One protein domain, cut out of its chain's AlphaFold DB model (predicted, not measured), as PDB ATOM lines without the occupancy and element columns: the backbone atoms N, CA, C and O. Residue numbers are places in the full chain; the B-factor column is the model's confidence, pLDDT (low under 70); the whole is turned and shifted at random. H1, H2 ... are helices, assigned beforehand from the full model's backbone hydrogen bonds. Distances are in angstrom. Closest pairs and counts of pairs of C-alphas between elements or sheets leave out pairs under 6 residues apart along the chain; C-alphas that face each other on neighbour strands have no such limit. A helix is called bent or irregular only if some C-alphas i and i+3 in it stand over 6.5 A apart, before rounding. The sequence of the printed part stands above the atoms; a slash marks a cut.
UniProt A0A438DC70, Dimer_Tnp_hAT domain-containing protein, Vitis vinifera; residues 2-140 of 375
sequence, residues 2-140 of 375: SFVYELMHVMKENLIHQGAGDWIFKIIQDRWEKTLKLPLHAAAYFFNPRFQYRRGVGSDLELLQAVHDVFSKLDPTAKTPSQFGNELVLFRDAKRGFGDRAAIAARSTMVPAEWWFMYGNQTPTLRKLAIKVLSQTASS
ATOM      1  N   SER A   2     180.183 249.455 184.340       53.88
ATOM      2  CA  SER A   2     179.405 248.182 184.424       53.88
ATOM      3  C   SER A   2     179.480 247.314 183.148       53.88
ATOM      4  O   SER A   2     179.466 246.091 183.227       53.88
ATOM      5  N   PHE A   3     179.630 247.950 181.979       55.03
ATOM      6  CA  PHE A   3     179.874 247.291 180.690       55.03
ATOM      7  C   PHE A   3     181.192 246.493 180.626       55.03
ATOM      8  O   PHE A   3     181.257 245.518 179.897       55.03
ATOM      9  N   VAL A   4     182.221 246.856 181.401       56.19
ATOM     10  CA  VAL A   4     183.494 246.110 181.482       56.19
ATOM     11  C   VAL A   4     183.288 244.784 182.219       56.19
ATOM     12  O   VAL A   4     183.779 243.758 181.765       56.19
ATOM     13  N   TYR A   5     182.502 244.786 183.304       64.75
ATOM     14  CA  TYR A   5     182.131 243.561 184.024       64.75
ATOM     15  C   TYR A   5     181.293 242.628 183.131       64.75
ATOM     16  O   TYR A   5     181.607 241.450 183.012       64.75
ATOM     17  N   GLU A   6     180.282 243.167 182.438       63.66
ATOM     18  CA  GLU A   6     179.486 242.436 181.435       63.66
ATOM     19  C   GLU A   6     180.367 241.856 180.312       63.66
ATOM     20  O   GLU A   6     180.298 240.663 180.024       63.66
ATOM     21  N   LEU A   7     181.215 242.684 179.689       60.19
ATOM     22  CA  LEU A   7     182.096 242.275 178.595       60.19
ATOM     23  C   LEU A   7     183.062 241.177 179.044       60.19
ATOM     24  O   LEU A   7     183.281 240.225 178.302       60.19
ATOM     25  N   MET A   8     183.603 241.270 180.262       66.12
ATOM     26  CA  MET A   8     184.500 240.249 180.792       66.12
ATOM     27  C   MET A   8     183.760 238.979 181.238       66.12
ATOM     28  O   MET A   8     184.320 237.899 181.096       66.12
ATOM     29  N   HIS A   9     182.505 239.058 181.699       65.06
ATOM     30  CA  HIS A   9     181.660 237.875 181.925       65.06
ATOM     31  C   HIS A   9     181.449 237.112 180.612       65.06
ATOM     32  O   HIS A   9     181.778 235.932 180.518       65.06
ATOM     33  N   VAL A  10     181.014 237.821 179.566       66.44
ATOM     34  CA  VAL A  10     180.825 237.264 178.220       66.44
ATOM     35  C   VAL A  10     182.146 236.738 177.644       66.44
ATOM     36  O   VAL A  10     182.172 235.677 177.027       66.44
ATOM     37  N   MET A  11     183.271 237.426 177.868       64.38
ATOM     38  CA  MET A  11     184.584 236.957 177.416       64.38
ATOM     39  C   MET A  11     185.065 235.725 178.200       64.38
ATOM     40  O   MET A  11     185.635 234.821 177.596       64.38
ATOM     41  N   LYS A  12     184.780 235.632 179.506       65.62
ATOM     42  CA  LYS A  12     185.052 234.452 180.345       65.62
ATOM     43  C   LYS A  12     184.257 233.239 179.856       65.62
ATOM     44  O   LYS A  12     184.840 232.175 179.676       65.62
ATOM     45  N   GLU A  13     182.964 233.400 179.582       67.62
ATOM     46  CA  GLU A  13     182.121 232.342 179.004       67.62
ATOM     47  C   GLU A  13     182.617 231.922 177.611       67.62
ATOM     48  O   GLU A  13     182.834 230.736 177.361       67.62
ATOM     49  N   ASN A  14     182.889 232.882 176.720       61.09
ATOM     50  CA  ASN A  14     183.381 232.598 175.370       61.09
ATOM     51  C   ASN A  14     184.741 231.885 175.367       61.09
ATOM     52  O   ASN A  14     184.920 230.939 174.605       61.09
ATOM     53  N   LEU A  15     185.688 232.285 176.220       64.38
ATOM     54  CA  LEU A  15     187.001 231.642 176.315       64.38
ATOM     55  C   LEU A  15     186.905 230.209 176.885       64.38
ATOM     56  O   LEU A  15     187.666 229.344 176.450       64.38
ATOM     57  N   ILE A  16     185.940 229.925 177.779       65.81
ATOM     58  CA  ILE A  16     185.623 228.555 178.233       65.81
ATOM     59  C   ILE A  16     185.088 227.741 177.046       65.81
ATOM     60  O   ILE A  16     185.565 226.638 176.787       65.81
ATOM     61  N   HIS A  17     184.132 228.290 176.291       62.56
ATOM     62  CA  HIS A  17     183.536 227.617 175.133       62.56
ATOM     63  C   HIS A  17     184.509 227.408 173.960       62.56
ATOM     64  O   HIS A  17     184.361 226.438 173.219       62.56
ATOM     65  N   GLN A  18     185.506 228.279 173.795       58.50
ATOM     66  CA  GLN A  18     186.536 228.171 172.754       58.50
ATOM     67  C   GLN A  18     187.719 227.270 173.145       58.50
ATOM     68  O   GLN A  18     188.589 227.026 172.310       58.50
ATOM     69  N   GLY A  19     187.777 226.769 174.386       56.16
ATOM     70  CA  GLY A  19     188.896 225.948 174.860       56.16
ATOM     71  C   GLY A  19     190.222 226.714 174.933       56.16
ATOM     72  O   GLY A  19     191.285 226.127 174.723       56.16
ATOM     73  N   ALA A  20     190.173 228.024 175.195       57.56
ATOM     74  CA  ALA A  20     191.371 228.840 175.345       57.56
ATOM     75  C   ALA A  20     192.180 228.376 176.567       57.56
ATOM     76  O   ALA A  20     191.635 228.216 177.658       57.56
ATOM     77  N   GLY A  21     193.485 228.152 176.384       59.88
ATOM     78  CA  GLY A  21     194.325 227.530 177.409       59.88
ATOM     79  C   GLY A  21     194.372 228.318 178.722       59.88
ATOM     80  O   GLY A  21     194.485 229.544 178.711       59.88
ATOM     81  N   ASP A  22     194.367 227.598 179.850       60.44
ATOM     82  CA  ASP A  22     194.296 228.107 181.233       60.44
ATOM     83  C   ASP A  22     195.228 229.287 181.566       60.44
ATOM     84  O   ASP A  22     194.990 230.014 182.530       60.44
ATOM     85  N   TRP A  23     196.323 229.464 180.825       56.88
ATOM     86  CA  TRP A  23     197.267 230.564 181.010       56.88
ATOM     87  C   TRP A  23     196.688 231.921 180.567       56.88
ATOM     88  O   TRP A  23     196.905 232.910 181.260       56.88
ATOM     89  N   ILE A  24     195.884 231.970 179.494       61.91
ATOM     90  CA  ILE A  24     195.155 233.182 179.070       61.91
ATOM     91  C   ILE A  24     194.166 233.574 180.165       61.91
ATOM     92  O   ILE A  24     194.129 234.730 180.588       61.91
ATOM     93  N   PHE A  25     193.433 232.589 180.692       60.78
ATOM     94  CA  PHE A  25     192.567 232.783 181.848       60.78
ATOM     95  C   PHE A  25     193.323 233.322 183.056       60.78
ATOM     96  O   PHE A  25     192.869 234.286 183.657       60.78
ATOM     97  N   LYS A  26     194.486 232.751 183.388       59.56
ATOM     98  CA  LYS A  26     195.306 233.217 184.515       59.56
ATOM     99  C   LYS A  26     195.806 234.647 184.322       59.56
ATOM    100  O   LYS A  26     195.706 235.411 185.266       59.56
ATOM    101  N   ILE A  27     196.267 235.048 183.133       64.75
ATOM    102  CA  ILE A  27     196.725 236.432 182.891       64.75
ATOM    103  C   ILE A  27     195.557 237.431 182.953       64.75
ATOM    104  O   ILE A  27     195.702 238.502 183.540       64.75
ATOM    105  N   ILE A  28     194.392 237.087 182.392       64.62
ATOM    106  CA  ILE A  28     193.192 237.939 182.463       64.62
ATOM    107  C   ILE A  28     192.696 238.048 183.913       64.62
ATOM    108  O   ILE A  28     192.438 239.153 184.382       64.62
ATOM    109  N   GLN A  29     192.613 236.927 184.634       60.25
ATOM    110  CA  GLN A  29     192.179 236.869 186.031       60.25
ATOM    111  C   GLN A  29     193.154 237.602 186.968       60.25
ATOM    112  O   GLN A  29     192.711 238.335 187.842       60.25
ATOM    113  N   ASP A  30     194.466 237.466 186.764       61.31
ATOM    114  CA  ASP A  30     195.505 238.130 187.562       61.31
ATOM    115  C   ASP A  30     195.486 239.657 187.363       61.31
ATOM    116  O   ASP A  30     195.476 240.408 188.341       61.31
ATOM    117  N   ARG A  31     195.357 240.130 186.112       61.12
ATOM    118  CA  ARG A  31     195.123 241.556 185.808       61.12
ATOM    119  C   ARG A  31     193.807 242.060 186.411       61.12
ATOM    120  O   ARG A  31     193.762 243.150 186.975       61.12
ATOM    121  N   TRP A  32     192.740 241.270 186.335       61.28
ATOM    122  CA  TRP A  32     191.434 241.606 186.908       61.28
ATOM    123  C   TRP A  32     191.486 241.737 188.442       61.28
ATOM    124  O   TRP A  32     191.056 242.755 188.984       61.28
ATOM    125  N   GLU A  33     192.089 240.771 189.140       57.19
ATOM    126  CA  GLU A  33     192.242 240.777 190.600       57.19
ATOM    127  C   GLU A  33     193.147 241.909 191.112       57.19
ATOM    128  O   GLU A  33     192.853 242.494 192.159       57.19
ATOM    129  N   LYS A  34     194.213 242.255 190.375       58.22
ATOM    130  CA  LYS A  34     195.184 243.292 190.773       58.22
ATOM    131  C   LYS A  34     194.794 244.717 190.387       58.22
ATOM    132  O   LYS A  34     195.168 245.643 191.107       58.22
ATOM    133  N   THR A  35     194.081 244.919 189.279       52.34
ATOM    134  CA  THR A  35     193.804 246.263 188.730       52.34
ATOM    135  C   THR A  35     192.357 246.716 188.940       52.34
ATOM    136  O   THR A  35     192.110 247.912 189.060       52.34
ATOM    137  N   LEU A  36     191.386 245.797 189.021       55.00
ATOM    138  CA  LEU A  36     189.949 246.112 189.027       55.00
ATOM    139  C   LEU A  36     189.254 245.475 190.240       55.00
ATOM    140  O   LEU A  36     188.451 244.554 190.101       55.00
ATOM    141  N   LYS A  37     189.571 245.976 191.448       55.06
ATOM    142  CA  LYS A  37     189.191 245.387 192.754       55.06
ATOM    143  C   LYS A  37     187.742 244.881 192.788       55.06
ATOM    144  O   LYS A  37     186.794 245.656 192.962       55.06
ATOM    145  N   LEU A  38     187.602 243.555 192.677       70.69
ATOM    146  CA  LEU A  38     186.360 242.853 192.328       70.69
ATOM    147  C   LEU A  38     185.093 243.355 193.039       70.69
ATOM    148  O   LEU A  38     184.103 243.578 192.336       70.69
ATOM    149  N   PRO A  39     185.078 243.581 194.373       77.69
ATOM    150  CA  PRO A  39     183.852 243.955 195.066       77.69
ATOM    151  C   PRO A  39     183.211 245.237 194.524       77.69
ATOM    152  O   PRO A  39     181.991 245.298 194.395       77.69
ATOM    153  N   LEU A  40     184.010 246.245 194.151       83.62
ATOM    154  CA  LEU A  40     183.481 247.530 193.686       83.62
ATOM    155  C   LEU A  40     182.852 247.421 192.291       83.62
ATOM    156  O   LEU A  40     181.790 247.994 192.053       83.62
ATOM    157  N   HIS A  41     183.459 246.649 191.386       82.50
ATOM    158  CA  HIS A  41     182.940 246.453 190.029       82.50
ATOM    159  C   HIS A  41     181.731 245.511 190.002       82.50
ATOM    160  O   HIS A  41     180.758 245.804 189.310       82.50
ATOM    161  N   ALA A  42     181.743 244.445 190.808       86.69
ATOM    162  CA  ALA A  42     180.589 243.571 191.012       86.69
ATOM    163  C   ALA A  42     179.405 244.331 191.643       86.69
ATOM    164  O   ALA A  42     178.281 244.241 191.150       86.69
ATOM    165  N   ALA A  43     179.650 245.180 192.650       91.31
ATOM    166  CA  ALA A  43     178.622 246.063 193.201       91.31
ATOM    167  C   ALA A  43     178.115 247.091 192.168       91.31
ATOM    168  O   ALA A  43     176.910 247.303 192.058       91.31
ATOM    169  N   ALA A  44     178.992 247.684 191.350       91.06
ATOM    170  CA  ALA A  44     178.607 248.593 190.261       91.06
ATOM    171  C   ALA A  44     177.879 247.896 189.089       91.06
ATOM    172  O   ALA A  44     177.248 248.569 188.265       91.06
ATOM    173  N   TYR A  45     177.960 246.567 188.989       90.81
ATOM    174  CA  TYR A  45     177.153 245.753 188.080       90.81
ATOM    175  C   TYR A  45     175.775 245.464 188.692       90.81
ATOM    176  O   TYR A  45     174.758 245.821 188.100       90.81
ATOM    177  N   PHE A  46     175.738 244.940 189.921       94.44
ATOM    178  CA  PHE A  46     174.515 244.643 190.678       94.44
ATOM    179  C   PHE A  46     173.634 245.883 190.913       94.44
ATOM    180  O   PHE A  46     172.415 245.817 190.790       94.44
ATOM    181  N   PHE A  47     174.215 247.050 191.211       95.44
ATOM    182  CA  PHE A  47     173.445 248.290 191.360       95.44
ATOM    183  C   PHE A  47     172.952 248.871 190.033       95.44
ATOM    184  O   PHE A  47     172.114 249.771 190.051       95.44
ATOM    185  N   ASN A  48     173.422 248.402 188.878       95.00
ATOM    186  CA  ASN A  48     172.986 248.949 187.602       95.00
ATOM    187  C   ASN A  48     171.642 248.308 187.179       95.00
ATOM    188  O   ASN A  48     171.593 247.109 186.881       95.00
ATOM    189  N   PRO A  49     170.535 249.077 187.119       94.06
ATOM    190  CA  PRO A  49     169.188 248.530 186.940       94.06
ATOM    191  C   PRO A  49     168.959 247.881 185.563       94.06
ATOM    192  O   PRO A  49     168.033 247.084 185.418       94.06
ATOM    193  N   ARG A  50     169.819 248.162 184.573       92.75
ATOM    194  CA  ARG A  50     169.854 247.490 183.261       92.75
ATOM    195  C   ARG A  50     170.280 246.018 183.353       92.75
ATOM    196  O   ARG A  50     169.918 245.223 182.484       92.75
ATOM    197  N   PHE A  51     171.056 245.660 184.377       91.38
ATOM    198  CA  PHE A  51     171.642 244.327 184.540       91.38
ATOM    199  C   PHE A  51     171.027 243.557 185.715       91.38
ATOM    200  O   PHE A  51     170.714 242.383 185.548       91.38
ATOM    201  N   GLN A  52     170.748 244.222 186.843       94.25
ATOM    202  CA  GLN A  52     170.241 243.600 188.079       94.25
ATOM    203  C   GLN A  52     169.079 242.615 187.886       94.25
ATOM    204  O   GLN A  52     169.020 241.555 188.505       94.25
ATOM    205  N   TYR A  53     168.119 242.993 187.041       93.75
ATOM    206  CA  TYR A  53     166.865 242.262 186.852       93.75
ATOM    207  C   TYR A  53     166.916 241.244 185.707       93.75
ATOM    208  O   TYR A  53     165.880 240.730 185.282       93.75
ATOM    209  N   ARG A  54     168.115 240.952 185.194       91.31
ATOM    210  CA  ARG A  54     168.348 239.803 184.323       91.31
ATOM    211  C   ARG A  54     168.304 238.509 185.136       91.31
ATOM    212  O   ARG A  54     168.453 238.502 186.357       91.31
ATOM    213  N   ARG A  55     168.100 237.389 184.443       88.94
ATOM    214  CA  ARG A  55     168.090 236.055 185.053       88.94
ATOM    215  C   ARG A  55     169.441 235.780 185.730       88.94
ATOM    216  O   ARG A  55     170.479 236.015 185.125       88.94
ATOM    217  N   GLY A  56     169.418 235.282 186.965       87.88
ATOM    218  CA  GLY A  56     170.620 235.003 187.762       87.88
ATOM    219  C   GLY A  56     171.060 236.184 188.630       87.88
ATOM    220  O   GLY A  56     171.030 236.056 189.848       87.88
ATOM    221  N   VAL A  57     171.377 237.328 188.010       88.81
ATOM    222  CA  VAL A  57     172.101 238.478 188.604       88.81
ATOM    223  C   VAL A  57     171.660 238.851 190.028       88.81
ATOM    224  O   VAL A  57     172.468 238.794 190.950       88.81
ATOM    225  N   GLY A  58     170.384 239.177 190.256       89.12
ATOM    226  CA  GLY A  58     169.914 239.574 191.593       89.12
ATOM    227  C   GLY A  58     170.023 238.486 192.680       89.12
ATOM    228  O   GLY A  58     170.017 238.808 193.868       89.12
ATOM    229  N   SER A  59     170.128 237.212 192.298       91.44
ATOM    230  CA  SER A  59     170.256 236.058 193.203       91.44
ATOM    231  C   SER A  59     171.688 235.521 193.310       91.44
ATOM    232  O   SER A  59     171.900 234.513 193.980       91.44
ATOM    233  N   ASP A  60     172.651 236.152 192.642       91.12
ATOM    234  CA  ASP A  60     174.048 235.728 192.606       91.12
ATOM    235  C   ASP A  60     174.743 235.982 193.959       91.12
ATOM    236  O   ASP A  60     174.722 237.095 194.491       91.12
ATOM    237  N   LEU A  61     175.346 234.937 194.535       90.38
ATOM    238  CA  LEU A  61     175.987 235.010 195.849       90.38
ATOM    239  C   LEU A  61     177.303 235.804 195.819       90.38
ATOM    240  O   LEU A  61     177.619 236.457 196.814       90.38
ATOM    241  N   GLU A  62     178.050 235.788 194.713       88.75
ATOM    242  CA  GLU A  62     179.292 236.554 194.565       88.75
ATOM    243  C   GLU A  62     178.979 238.051 194.445       88.75
ATOM    244  O   GLU A  62     179.595 238.870 195.132       88.75
ATOM    245  N   LEU A  63     177.960 238.416 193.655       90.62
ATOM    246  CA  LEU A  63     177.504 239.807 193.540       90.62
ATOM    247  C   LEU A  63     176.909 240.336 194.855       90.62
ATOM    248  O   LEU A  63     177.193 241.468 195.251       90.62
ATOM    249  N   LEU A  64     176.116 239.522 195.561       92.69
ATOM    250  CA  LEU A  64     175.576 239.886 196.875       92.69
ATOM    251  C   LEU A  64     176.693 240.051 197.919       92.69
ATOM    252  O   LEU A  64     176.686 241.040 198.658       92.69
ATOM    253  N   GLN A  65     177.678 239.147 197.958       91.31
ATOM    254  CA  GLN A  65     178.823 239.271 198.863       91.31
ATOM    255  C   GLN A  65     179.659 240.515 198.539       91.31
ATOM    256  O   GLN A  65     179.986 241.274 199.447       91.31
ATOM    257  N   ALA A  66     179.932 240.790 197.260       90.44
ATOM    258  CA  ALA A  66     180.617 242.004 196.817       90.44
ATOM    259  C   ALA A  66     179.915 243.289 197.293       90.44
ATOM    260  O   ALA A  66     180.564 244.218 197.777       90.44
ATOM    261  N   VAL A  67     178.583 243.330 197.215       93.12
ATOM    262  CA  VAL A  67     177.765 244.447 197.712       93.12
ATOM    263  C   VAL A  67     177.861 244.600 199.236       93.12
ATOM    264  O   VAL A  67     177.999 245.725 199.725       93.12
ATOM    265  N   HIS A  68     177.852 243.498 199.994       91.56
ATOM    266  CA  HIS A  68     178.081 243.517 201.444       91.56
ATOM    267  C   HIS A  68     179.502 243.971 201.819       91.56
ATOM    268  O   HIS A  68     179.670 244.754 202.758       91.56
ATOM    269  N   ASP A  69     180.514 243.535 201.073       89.56
ATOM    270  CA  ASP A  69     181.916 243.923 201.234       89.56
ATOM    271  C   ASP A  69     182.126 245.426 201.021       89.56
ATOM    272  O   ASP A  69     182.782 246.086 201.829       89.56
ATOM    273  N   VAL A  70     181.546 245.975 199.949       89.31
ATOM    274  CA  VAL A  70     181.618 247.406 199.617       89.31
ATOM    275  C   VAL A  70     180.868 248.247 200.649       89.31
ATOM    276  O   VAL A  70     181.397 249.266 201.091       89.31
ATOM    277  N   PHE A  71     179.684 247.815 201.100       89.62
ATOM    278  CA  PHE A  71     178.956 248.494 202.177       89.62
ATOM    279  C   PHE A  71     179.769 248.541 203.477       89.62
ATOM    280  O   PHE A  71     179.974 249.617 204.035       89.62
ATOM    281  N   SER A  72     180.299 247.395 203.913       87.25
ATOM    282  CA  SER A  72     181.042 247.265 205.178       87.25
ATOM    283  C   SER A  72     182.334 248.091 205.218       87.25
ATOM    284  O   SER A  72     182.854 248.364 206.298       87.25
ATOM    285  N   LYS A  73     182.863 248.476 204.050       83.56
ATOM    286  CA  LYS A  73     184.091 249.270 203.897       83.56
ATOM    287  C   LYS A  73     183.815 250.758 203.636       83.56
ATOM    288  O   LYS A  73     184.638 251.581 204.013       83.56
ATOM    289  N   LEU A  74     182.670 251.112 203.041       80.38
ATOM    290  CA  LEU A  74     182.252 252.510 202.827       80.38
ATOM    291  C   LEU A  74     181.439 253.112 203.984       80.38
ATOM    292  O   LEU A  74     181.385 254.335 204.095       80.38
ATOM    293  N   ASP A  75     180.831 252.293 204.845       73.31
ATOM    294  CA  ASP A  75     180.262 252.736 206.125       73.31
ATOM    295  C   ASP A  75     180.589 251.728 207.251       73.31
ATOM    296  O   ASP A  75     179.708 251.018 207.748       73.31
ATOM    297  N   PRO A  76     181.863 251.652 207.690       67.00
ATOM    298  CA  PRO A  76     182.303 250.738 208.750       67.00
ATOM    299  C   PRO A  76     181.721 251.080 210.137       67.00
ATOM    300  O   PRO A  76     181.986 250.378 211.111       67.00
ATOM    301  N   THR A  77     180.928 252.153 210.245       63.31
ATOM    302  CA  THR A  77     180.252 252.583 211.481       63.31
ATOM    303  C   THR A  77     178.726 252.474 211.414       63.31
ATOM    304  O   THR A  77     178.039 252.883 212.356       63.31
ATOM    305  N   ALA A  78     178.188 251.910 210.327       67.94
ATOM    306  CA  ALA A  78     176.759 251.797 210.071       67.94
ATOM    307  C   ALA A  78     176.023 251.084 211.216       67.94
ATOM    308  O   ALA A  78     176.127 249.872 211.405       67.94
ATOM    309  N   LYS A  79     175.197 251.832 211.958       60.56
ATOM    310  CA  LYS A  79     174.426 251.305 213.100       60.56
ATOM    311  C   LYS A  79     173.252 250.400 212.698       60.56
ATOM    312  O   LYS A  79     172.603 249.840 213.576       60.56
ATOM    313  N   THR A  80     172.957 250.256 211.402       70.25
ATOM    314  CA  THR A  80     171.783 249.520 210.900       70.25
ATOM    315  C   THR A  80     172.072 248.503 209.769       70.25
ATOM    316  O   THR A  80     171.418 248.548 208.724       70.25
ATOM    317  N   PRO A  81     172.955 247.491 209.949       78.31
ATOM    318  CA  PRO A  81     173.147 246.422 208.951       78.31
ATOM    319  C   PRO A  81     171.853 245.665 208.594       78.31
ATOM    320  O   PRO A  81     171.666 245.227 207.460       78.31
ATOM    321  N   SER A  82     170.917 245.563 209.543       83.88
ATOM    322  CA  SER A  82     169.573 245.008 209.335       83.88
ATOM    323  C   SER A  82     168.717 245.842 208.375       83.88
ATOM    324  O   SER A  82     167.972 245.286 207.573       83.88
ATOM    325  N   GLN A  83     168.839 247.172 208.414       89.62
ATOM    326  CA  GLN A  83     168.182 248.064 207.459       89.62
ATOM    327  C   GLN A  83     168.775 247.876 206.062       89.62
ATOM    328  O   GLN A  83     168.017 247.706 205.113       89.62
ATOM    329  N   PHE A  84     170.107 247.824 205.943       91.44
ATOM    330  CA  PHE A  84     170.782 247.565 204.669       91.44
ATOM    331  C   PHE A  84     170.307 246.256 204.015       91.44
ATOM    332  O   PHE A  84     169.900 246.272 202.856       91.44
ATOM    333  N   GLY A  85     170.258 245.149 204.766       91.62
ATOM    334  CA  GLY A  85     169.751 243.868 204.256       91.62
ATOM    335  C   GLY A  85     168.281 243.921 203.813       91.62
ATOM    336  O   GLY A  85     167.933 243.404 202.752       91.62
ATOM    337  N   ASN A  86     167.419 244.602 204.575       93.31
ATOM    338  CA  ASN A  86     166.012 244.800 204.204       93.31
ATOM    339  C   ASN A  86     165.862 245.637 202.922       93.31
ATOM    340  O   ASN A  86     165.051 245.312 202.056       93.31
ATOM    341  N   GLU A  87     166.649 246.704 202.781       95.19
ATOM    342  CA  GLU A  87     166.671 247.549 201.586       95.19
ATOM    343  C   GLU A  87     167.207 246.796 200.357       95.19
ATOM    344  O   GLU A  87     166.635 246.909 199.270       95.19
ATOM    345  N   LEU A  88     168.243 245.969 200.533       94.81
ATOM    346  CA  LEU A  88     168.834 245.132 199.483       94.81
ATOM    347  C   LEU A  88     167.812 244.144 198.901       94.81
ATOM    348  O   LEU A  88     167.701 244.010 197.681       94.81
ATOM    349  N   VAL A  89     167.002 243.520 199.764       95.12
ATOM    350  CA  VAL A  89     165.880 242.654 199.365       95.12
ATOM    351  C   VAL A  89     164.802 243.430 198.600       95.12
ATOM    352  O   VAL A  89     164.273 242.919 197.615       95.12
ATOM    353  N   LEU A  90     164.484 244.667 199.000       96.06
ATOM    354  CA  LEU A  90     163.499 245.495 198.290       96.06
ATOM    355  C   LEU A  90     163.956 245.838 196.865       96.06
ATOM    356  O   LEU A  90     163.153 245.735 195.937       96.06
ATOM    357  N   PHE A  91     165.234 246.189 196.687       96.81
ATOM    358  CA  PHE A  91     165.819 246.436 195.369       96.81
ATOM    359  C   PHE A  91     165.854 245.171 194.508       96.81
ATOM    360  O   PHE A  91     165.301 245.178 193.407       96.81
ATOM    361  N   ARG A  92     166.435 244.076 195.019       95.88
ATOM    362  CA  ARG A  92     166.542 242.785 194.321       95.88
ATOM    363  C   ARG A  92     165.188 242.277 193.828       95.88
ATOM    364  O   ARG A  92     165.052 241.915 192.664       95.88
ATOM    365  N   ASP A  93     164.179 242.290 194.695       95.19
ATOM    366  CA  ASP A  93     162.854 241.737 194.398       95.19
ATOM    367  C   ASP A  93     161.974 242.685 193.550       95.19
ATOM    368  O   ASP A  93     160.787 242.415 193.376       95.19
ATOM    369  N   ALA A  94     162.516 243.816 193.068       95.62
ATOM    370  CA  ALA A  94     161.784 244.884 192.374       95.62
ATOM    371  C   ALA A  94     160.542 245.383 193.145       95.62
ATOM    372  O   ALA A  94     159.513 245.709 192.554       95.62
ATOM    373  N   LYS A  95     160.616 245.429 194.480       95.38
ATOM    374  CA  LYS A  95     159.503 245.839 195.351       95.38
ATOM    375  C   LYS A  95     159.468 247.357 195.523       95.38
ATOM    376  O   LYS A  95     160.487 248.035 195.391       95.38
ATOM    377  N   ARG A  96     158.298 247.886 195.906       93.06
ATOM    378  CA  ARG A  96     158.054 249.338 196.051       93.06
ATOM    379  C   ARG A  96     158.382 250.058 194.728       93.06
ATOM    380  O   ARG A  96     158.197 249.466 193.670       93.06
ATOM    381  N   GLY A  97     158.888 251.293 194.785       90.62
ATOM    382  CA  GLY A  97     159.128 252.134 193.605       90.62
ATOM    383  C   GLY A  97     160.032 251.534 192.521       90.62
ATOM    384  O   GLY A  97     159.975 251.963 191.377       90.62
ATOM    385  N   PHE A  98     160.822 250.499 192.824       96.38
ATOM    386  CA  PHE A  98     161.623 249.784 191.824       96.38
ATOM    387  C   PHE A  98     160.793 248.939 190.844       96.38
ATOM    388  O   PHE A  98     161.284 248.605 189.761       96.38
ATOM    389  N   GLY A  99     159.566 248.574 191.228       94.62
ATOM    390  CA  GLY A  99     158.599 247.835 190.414       94.62
ATOM    391  C   GLY A  99     157.605 248.725 189.664       94.62
ATOM    392  O   GLY A  99     156.801 248.208 188.890       94.62
ATOM    393  N   ASP A 100     157.650 250.044 189.862       95.94
ATOM    394  CA  ASP A 100     156.749 250.973 189.179       95.94
ATOM    395  C   ASP A 100     157.003 250.960 187.666       95.94
ATOM    396  O   ASP A 100     158.145 250.891 187.205       95.94
ATOM    397  N   ARG A 101     155.942 251.091 186.860       96.50
ATOM    398  CA  ARG A 101     156.042 251.030 185.388       96.50
ATOM    399  C   ARG A 101     157.028 252.060 184.813       96.50
ATOM    400  O   ARG A 101     157.728 251.752 183.850       96.50
ATOM    401  N   ALA A 102     157.113 253.247 185.419       96.31
ATOM    402  CA  ALA A 102     158.085 254.281 185.063       96.31
ATOM    403  C   ALA A 102     159.526 253.875 185.423       96.31
ATOM    404  O   ALA A 102     160.421 253.979 184.585       96.31
ATOM    405  N   ALA A 103     159.738 253.328 186.625       96.00
ATOM    406  CA  ALA A 103     161.038 252.824 187.057       96.00
ATOM    407  C   ALA A 103     161.530 251.689 186.153       96.00
ATOM    408  O   ALA A 103     162.689 251.706 185.749       96.00
ATOM    409  N   ILE A 104     160.648 250.748 185.786       96.31
ATOM    410  CA  ILE A 104     160.933 249.644 184.856       96.31
ATOM    411  C   ILE A 104     161.332 250.169 183.470       96.31
ATOM    412  O   ILE A 104     162.339 249.721 182.926       96.31
ATOM    413  N   ALA A 105     160.591 251.133 182.913       96.19
ATOM    414  CA  ALA A 105     160.914 251.724 181.613       96.19
ATOM    415  C   ALA A 105     162.267 252.466 181.622       96.19
ATOM    416  O   ALA A 105     163.036 252.361 180.670       96.19
ATOM    417  N   ALA A 106     162.588 253.161 182.718       95.12
ATOM    418  CA  ALA A 106     163.815 253.945 182.853       95.12
ATOM    419  C   ALA A 106     165.101 253.108 183.053       95.12
ATOM    420  O   ALA A 106     166.196 253.659 182.949       95.12
ATOM    421  N   ARG A 107     165.004 251.794 183.333       94.25
ATOM    422  CA  ARG A 107     166.158 250.942 183.716       94.25
ATOM    423  C   ARG A 107     167.286 250.893 182.685       94.25
ATOM    424  O   ARG A 107     168.437 250.711 183.068       94.25
ATOM    425  N   SER A 108     166.953 251.009 181.400       89.38
ATOM    426  CA  SER A 108     167.903 250.866 180.284       89.38
ATOM    427  C   SER A 108     168.177 252.167 179.526       89.38
ATOM    428  O   SER A 108     169.056 252.171 178.666       89.38
ATOM    429  N   THR A 109     167.428 253.236 179.818       90.38
ATOM    430  CA  THR A 109     167.446 254.515 179.085       90.38
ATOM    431  C   THR A 109     168.009 255.681 179.897       90.38
ATOM    432  O   THR A 109     168.474 256.646 179.302       90.38
ATOM    433  N   MET A 110     167.980 255.607 181.232       92.69
ATOM    434  CA  MET A 110     168.432 256.674 182.133       92.69
ATOM    435  C   MET A 110     169.789 256.338 182.765       92.69
ATOM    436  O   MET A 110     170.158 255.163 182.864       92.69
ATOM    437  N   VAL A 111     170.542 257.347 183.221       91.94
ATOM    438  CA  VAL A 111     171.837 257.112 183.875       91.94
ATOM    439  C   VAL A 111     171.609 256.355 185.196       91.94
ATOM    440  O   VAL A 111     170.754 256.761 185.988       91.94
ATOM    441  N   PRO A 112     172.358 255.275 185.501       93.38
ATOM    442  CA  PRO A 112     172.115 254.460 186.695       93.38
ATOM    443  C   PRO A 112     172.083 255.242 188.020       93.38
ATOM    444  O   PRO A 112     171.231 254.968 188.862       93.38
ATOM    445  N   ALA A 113     172.959 256.235 188.205       94.19
ATOM    446  CA  ALA A 113     172.972 257.068 189.413       94.19
ATOM    447  C   ALA A 113     171.701 257.937 189.549       94.19
ATOM    448  O   ALA A 113     171.126 258.028 190.634       94.19
ATOM    449  N   GLU A 114     171.206 258.505 188.445       94.50
ATOM    450  CA  GLU A 114     169.944 259.260 188.402       94.50
ATOM    451  C   GLU A 114     168.740 258.348 188.666       94.50
ATOM    452  O   GLU A 114     167.809 258.725 189.377       94.50
ATOM    453  N   TRP A 115     168.765 257.114 188.152       97.25
ATOM    454  CA  TRP A 115     167.727 256.118 188.420       97.25
ATOM    455  C   TRP A 115     167.628 255.790 189.914       97.25
ATOM    456  O   TRP A 115     166.529 255.743 190.471       97.25
ATOM    457  N   TRP A 116     168.768 255.659 190.597       97.25
ATOM    458  CA  TRP A 116     168.802 255.514 192.052       97.25
ATOM    459  C   TRP A 116     168.318 256.753 192.799       97.25
ATOM    460  O   TRP A 116     167.607 256.610 193.796       97.25
ATOM    461  N   PHE A 117     168.653 257.953 192.324       95.56
ATOM    462  CA  PHE A 117     168.146 259.199 192.897       95.56
ATOM    463  C   PHE A 117     166.612 259.271 192.824       95.56
ATOM    464  O   PHE A 117     165.965 259.502 193.847       95.56
ATOM    465  N   MET A 118     166.041 258.987 191.648       95.56
ATOM    466  CA  MET A 118     164.604 259.087 191.367       95.56
ATOM    467  C   MET A 118     163.762 257.979 192.014       95.56
ATOM    468  O   MET A 118     162.696 258.270 192.556       95.56
ATOM    469  N   TYR A 119     164.210 256.719 191.979       96.12
ATOM    470  CA  TYR A 119     163.383 255.567 192.380       96.12
ATOM    471  C   TYR A 119     163.814 254.912 193.705       96.12
ATOM    472  O   TYR A 119     162.990 254.300 194.386       96.12
ATOM    473  N   GLY A 120     165.059 255.115 194.154       95.12
ATOM    474  CA  GLY A 120     165.602 254.559 195.405       95.12
ATOM    475  C   GLY A 120     165.120 255.229 196.699       95.12
ATOM    476  O   GLY A 120     165.692 255.000 197.763       95.12
ATOM    477  N   ASN A 121     164.092 256.082 196.642       93.81
ATOM    478  CA  ASN A 121     163.619 256.892 197.774       93.81
ATOM    479  C   ASN A 121     163.200 256.070 199.004       93.81
ATOM    480  O   ASN A 121     163.348 256.532 200.131       93.81
ATOM    481  N   GLN A 122     162.699 254.848 198.798       93.25
ATOM    482  CA  GLN A 122     162.245 253.957 199.876       93.25
ATOM    483  C   GLN A 122     163.363 253.044 200.422       93.25
ATOM    484  O   GLN A 122     163.091 252.160 201.232       93.25
ATOM    485  N   THR A 123     164.607 253.262 199.985       94.56
ATOM    486  CA  THR A 123     165.820 252.565 200.436       94.56
ATOM    487  C   THR A 123     166.969 253.575 200.617       94.56
ATOM    488  O   THR A 123     167.883 253.631 199.788       94.56
ATOM    489  N   PRO A 124     166.906 254.466 201.625       92.50
ATOM    490  CA  PRO A 124     167.838 255.587 201.750       92.50
ATOM    491  C   PRO A 124     169.308 255.174 201.925       92.50
ATOM    492  O   PRO A 124     170.179 255.842 201.361       92.50
ATOM    493  N   THR A 125     169.593 254.092 202.652       92.44
ATOM    494  CA  THR A 125     170.962 253.614 202.910       92.44
ATOM    495  C   THR A 125     171.560 252.987 201.653       92.44
ATOM    496  O   THR A 125     172.655 253.357 201.225       92.44
ATOM    497  N   LEU A 126     170.806 252.099 201.003       94.00
ATOM    498  CA  LEU A 126     171.204 251.445 199.760       94.00
ATOM    499  C   LEU A 126     171.343 252.450 198.612       94.00
ATOM    500  O   LEU A 126     172.301 252.374 197.851       94.00
ATOM    501  N   ARG A 127     170.445 253.442 198.529       94.81
ATOM    502  CA  ARG A 127     170.524 254.535 197.550       94.81
ATOM    503  C   ARG A 127     171.797 255.360 197.721       94.81
ATOM    504  O   ARG A 127     172.447 255.650 196.723       94.81
ATOM    505  N   LYS A 128     172.173 255.728 198.956       92.31
ATOM    506  CA  LYS A 128     173.425 256.467 199.218       92.31
ATOM    507  C   LYS A 128     174.638 255.674 198.719       92.31
ATOM    508  O   LYS A 128     175.497 256.238 198.046       92.31
ATOM    509  N   LEU A 129     174.677 254.371 199.009       92.25
ATOM    510  CA  LEU A 129     175.749 253.478 198.565       92.25
ATOM    511  C   LEU A 129     175.789 253.346 197.035       92.25
ATOM    512  O   LEU A 129     176.832 253.573 196.430       92.25
ATOM    513  N   ALA A 130     174.653 253.028 196.413       94.00
ATOM    514  CA  ALA A 130     174.549 252.822 194.974       94.00
ATOM    515  C   ALA A 130     174.919 254.084 194.182       94.00
ATOM    516  O   ALA A 130     175.684 253.988 193.228       94.00
ATOM    517  N   ILE A 131     174.465 255.270 194.609       92.50
ATOM    518  CA  ILE A 131     174.870 256.541 193.991       92.50
ATOM    519  C   ILE A 131     176.382 256.758 194.147       92.50
ATOM    520  O   ILE A 131     177.038 257.050 193.152       92.50
ATOM    521  N   LYS A 132     176.975 256.554 195.338       89.19
ATOM    522  CA  LYS A 132     178.432 256.728 195.512       89.19
ATOM    523  C   LYS A 132     179.236 255.777 194.613       89.19
ATOM    524  O   LYS A 132     180.177 256.219 193.960       89.19
ATOM    525  N   VAL A 133     178.840 254.506 194.522       89.00
ATOM    526  CA  VAL A 133     179.499 253.497 193.669       89.00
ATOM    527  C   VAL A 133     179.339 253.811 192.173       89.00
ATOM    528  O   VAL A 133     180.313 253.741 191.420       89.00
ATOM    529  N   LEU A 134     178.136 254.180 191.722       88.44
ATOM    530  CA  LEU A 134     177.835 254.417 190.303       88.44
ATOM    531  C   LEU A 134     178.371 255.763 189.789       88.44
ATOM    532  O   LEU A 134     178.778 255.836 188.633       88.44
ATOM    533  N   SER A 135     178.419 256.806 190.625       83.06
ATOM    534  CA  SER A 135     178.991 258.105 190.241       83.06
ATOM    535  C   SER A 135     180.521 258.066 190.184       83.06
ATOM    536  O   SER A 135     181.104 258.533 189.208       83.06
ATOM    537  N   GLN A 136     181.188 257.444 191.166       69.06
ATOM    538  CA  GLN A 136     182.653 257.303 191.147       69.06
ATOM    539  C   GLN A 136     183.126 256.472 189.939       69.06
ATOM    540  O   GLN A 136     184.108 256.811 189.286       69.06
ATOM    541  N   THR A 137     182.367 255.443 189.546       52.69
ATOM    542  CA  THR A 137     182.671 254.627 188.356       52.69
ATOM    543  C   THR A 137     182.319 255.281 187.005       52.69
ATOM    544  O   THR A 137     182.495 254.647 185.959       52.69
ATOM    545  N   ALA A 138     181.875 256.544 186.995       42.72
ATOM    546  CA  ALA A 138     181.793 257.381 185.795       42.72
ATOM    547  C   ALA A 138     183.017 258.305 185.617       42.72
ATOM    548  O   ALA A 138     183.336 258.673 184.491       42.72
ATOM    549  N   SER A 139     183.731 258.649 186.696       38.53
ATOM    550  CA  SER A 139     184.740 259.722 186.713       38.53
ATOM    551  C   SER A 139     186.173 259.255 186.409       38.53
ATOM    552  O   SER A 139     187.130 259.704 187.034       38.53
ATOM    553  N   SER A 140     186.348 258.359 185.432       38.12
ATOM    554  CA  SER A 140     187.668 257.808 185.062       38.12
ATOM    555  C   SER A 140     188.538 258.754 184.210       38.12
ATOM    556  O   SER A 140     189.558 258.322 183.682       38.12
TER     557      SER A 140
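Overview. This is residues 2 to 140 of the 375 residues of the protein "Dimer_Tnp_hAT domain-containing protein" of Vitis vinifera (UniProt A0A438DC70). A body of crossing helices, H3 to H10, has an arm of two helices, H1 and H2, at one end; the two run opposite ways, loosely side by side. In the body H5 crosses H3, H9 and H10 form a hairpin, H6 meets H10 near the first end of H10, with residues 125 to 126 of H10 touching it, and the short H7 and H8 lie at the end away from the arm. The printed part has 139 residues with ten named helices, H1 to H10 in order, and no named strand; the class is all helix. It is compact, with a radius of gyration of the C-alphas of 15.8 A, and spans 47 by 35 by 28 A.

Arrangement. H1, residues 2 to 17, and H2, residues 22 to 35, are close but not clearly touching, at a shallow tilt of 15 degrees, opposite ways; their closest C-alphas, Lys 12 and Phe 25, are 7.8 A apart. H3, residues 38 to 46, is the hub, touching four helices. H1 touches it with residues 2 to 6 alone, about perpendicular at 77 degrees (closest C-alphas Ser 2 and Tyr 45, 4.9 A). H4, residues 49 to 52, touches H3 only at the corner, and only just, with 3 pairs of C-alphas within 8 A. H5, residues 61 to 74, touches H3 at 70.1 degrees, only just about perpendicular; the closest C-alphas, Pro 39 and Ala 66, are 4.2 A apart. H6, residues 81 to 92, is near H5, and H7, residues 96 to 99, touches H6 only at the corner, only just, with 3 pairs within 8 A. H8, residues 101 to 106, and H9, residues 112 to 122, form a hairpin and only just touch, with 3 pairs within 8 A. H9 and H10, residues 124 to 136, form a hairpin at a shallow tilt of 6 degrees; the closest C-alphas, Ala 113 and Ile 131, are 5.0 A apart. H10 touches H6, the closest C-alphas being Glu 87 and Leu 126, 6.2 A, and touches H3 with residues 130 to 134 alone, Ala 44 and Leu 134 being closest at 5.9 A. Every O i to N i+4 pair is within hydrogen-bond range in H1, H2, H3, H5, H6, H8 and H10; in H9 5 of 7 are, and H4 and H7 are too short for one.

Along the chain. H1 begins at C-alpha 2, (179.405, 248.182, 184.424), and is 22.9 A long; H2 is 19.6 A, H5 19.9 A and H10 18.3 A, ending at C-alpha 136, (182.653, 257.303, 191.147). H9 is irregular: C-alphas 119 and 122 are 7.8 A apart.

Size, cuts and confidence. The two C-alphas farthest apart, Gly 19 and Lys 79, are 48.1 A apart. The printed part has no cut and no long link. The mean pLDDT of the printed part is 81.0; residues 2 to 37, 76 to 79 and 136 to 140 are under 70.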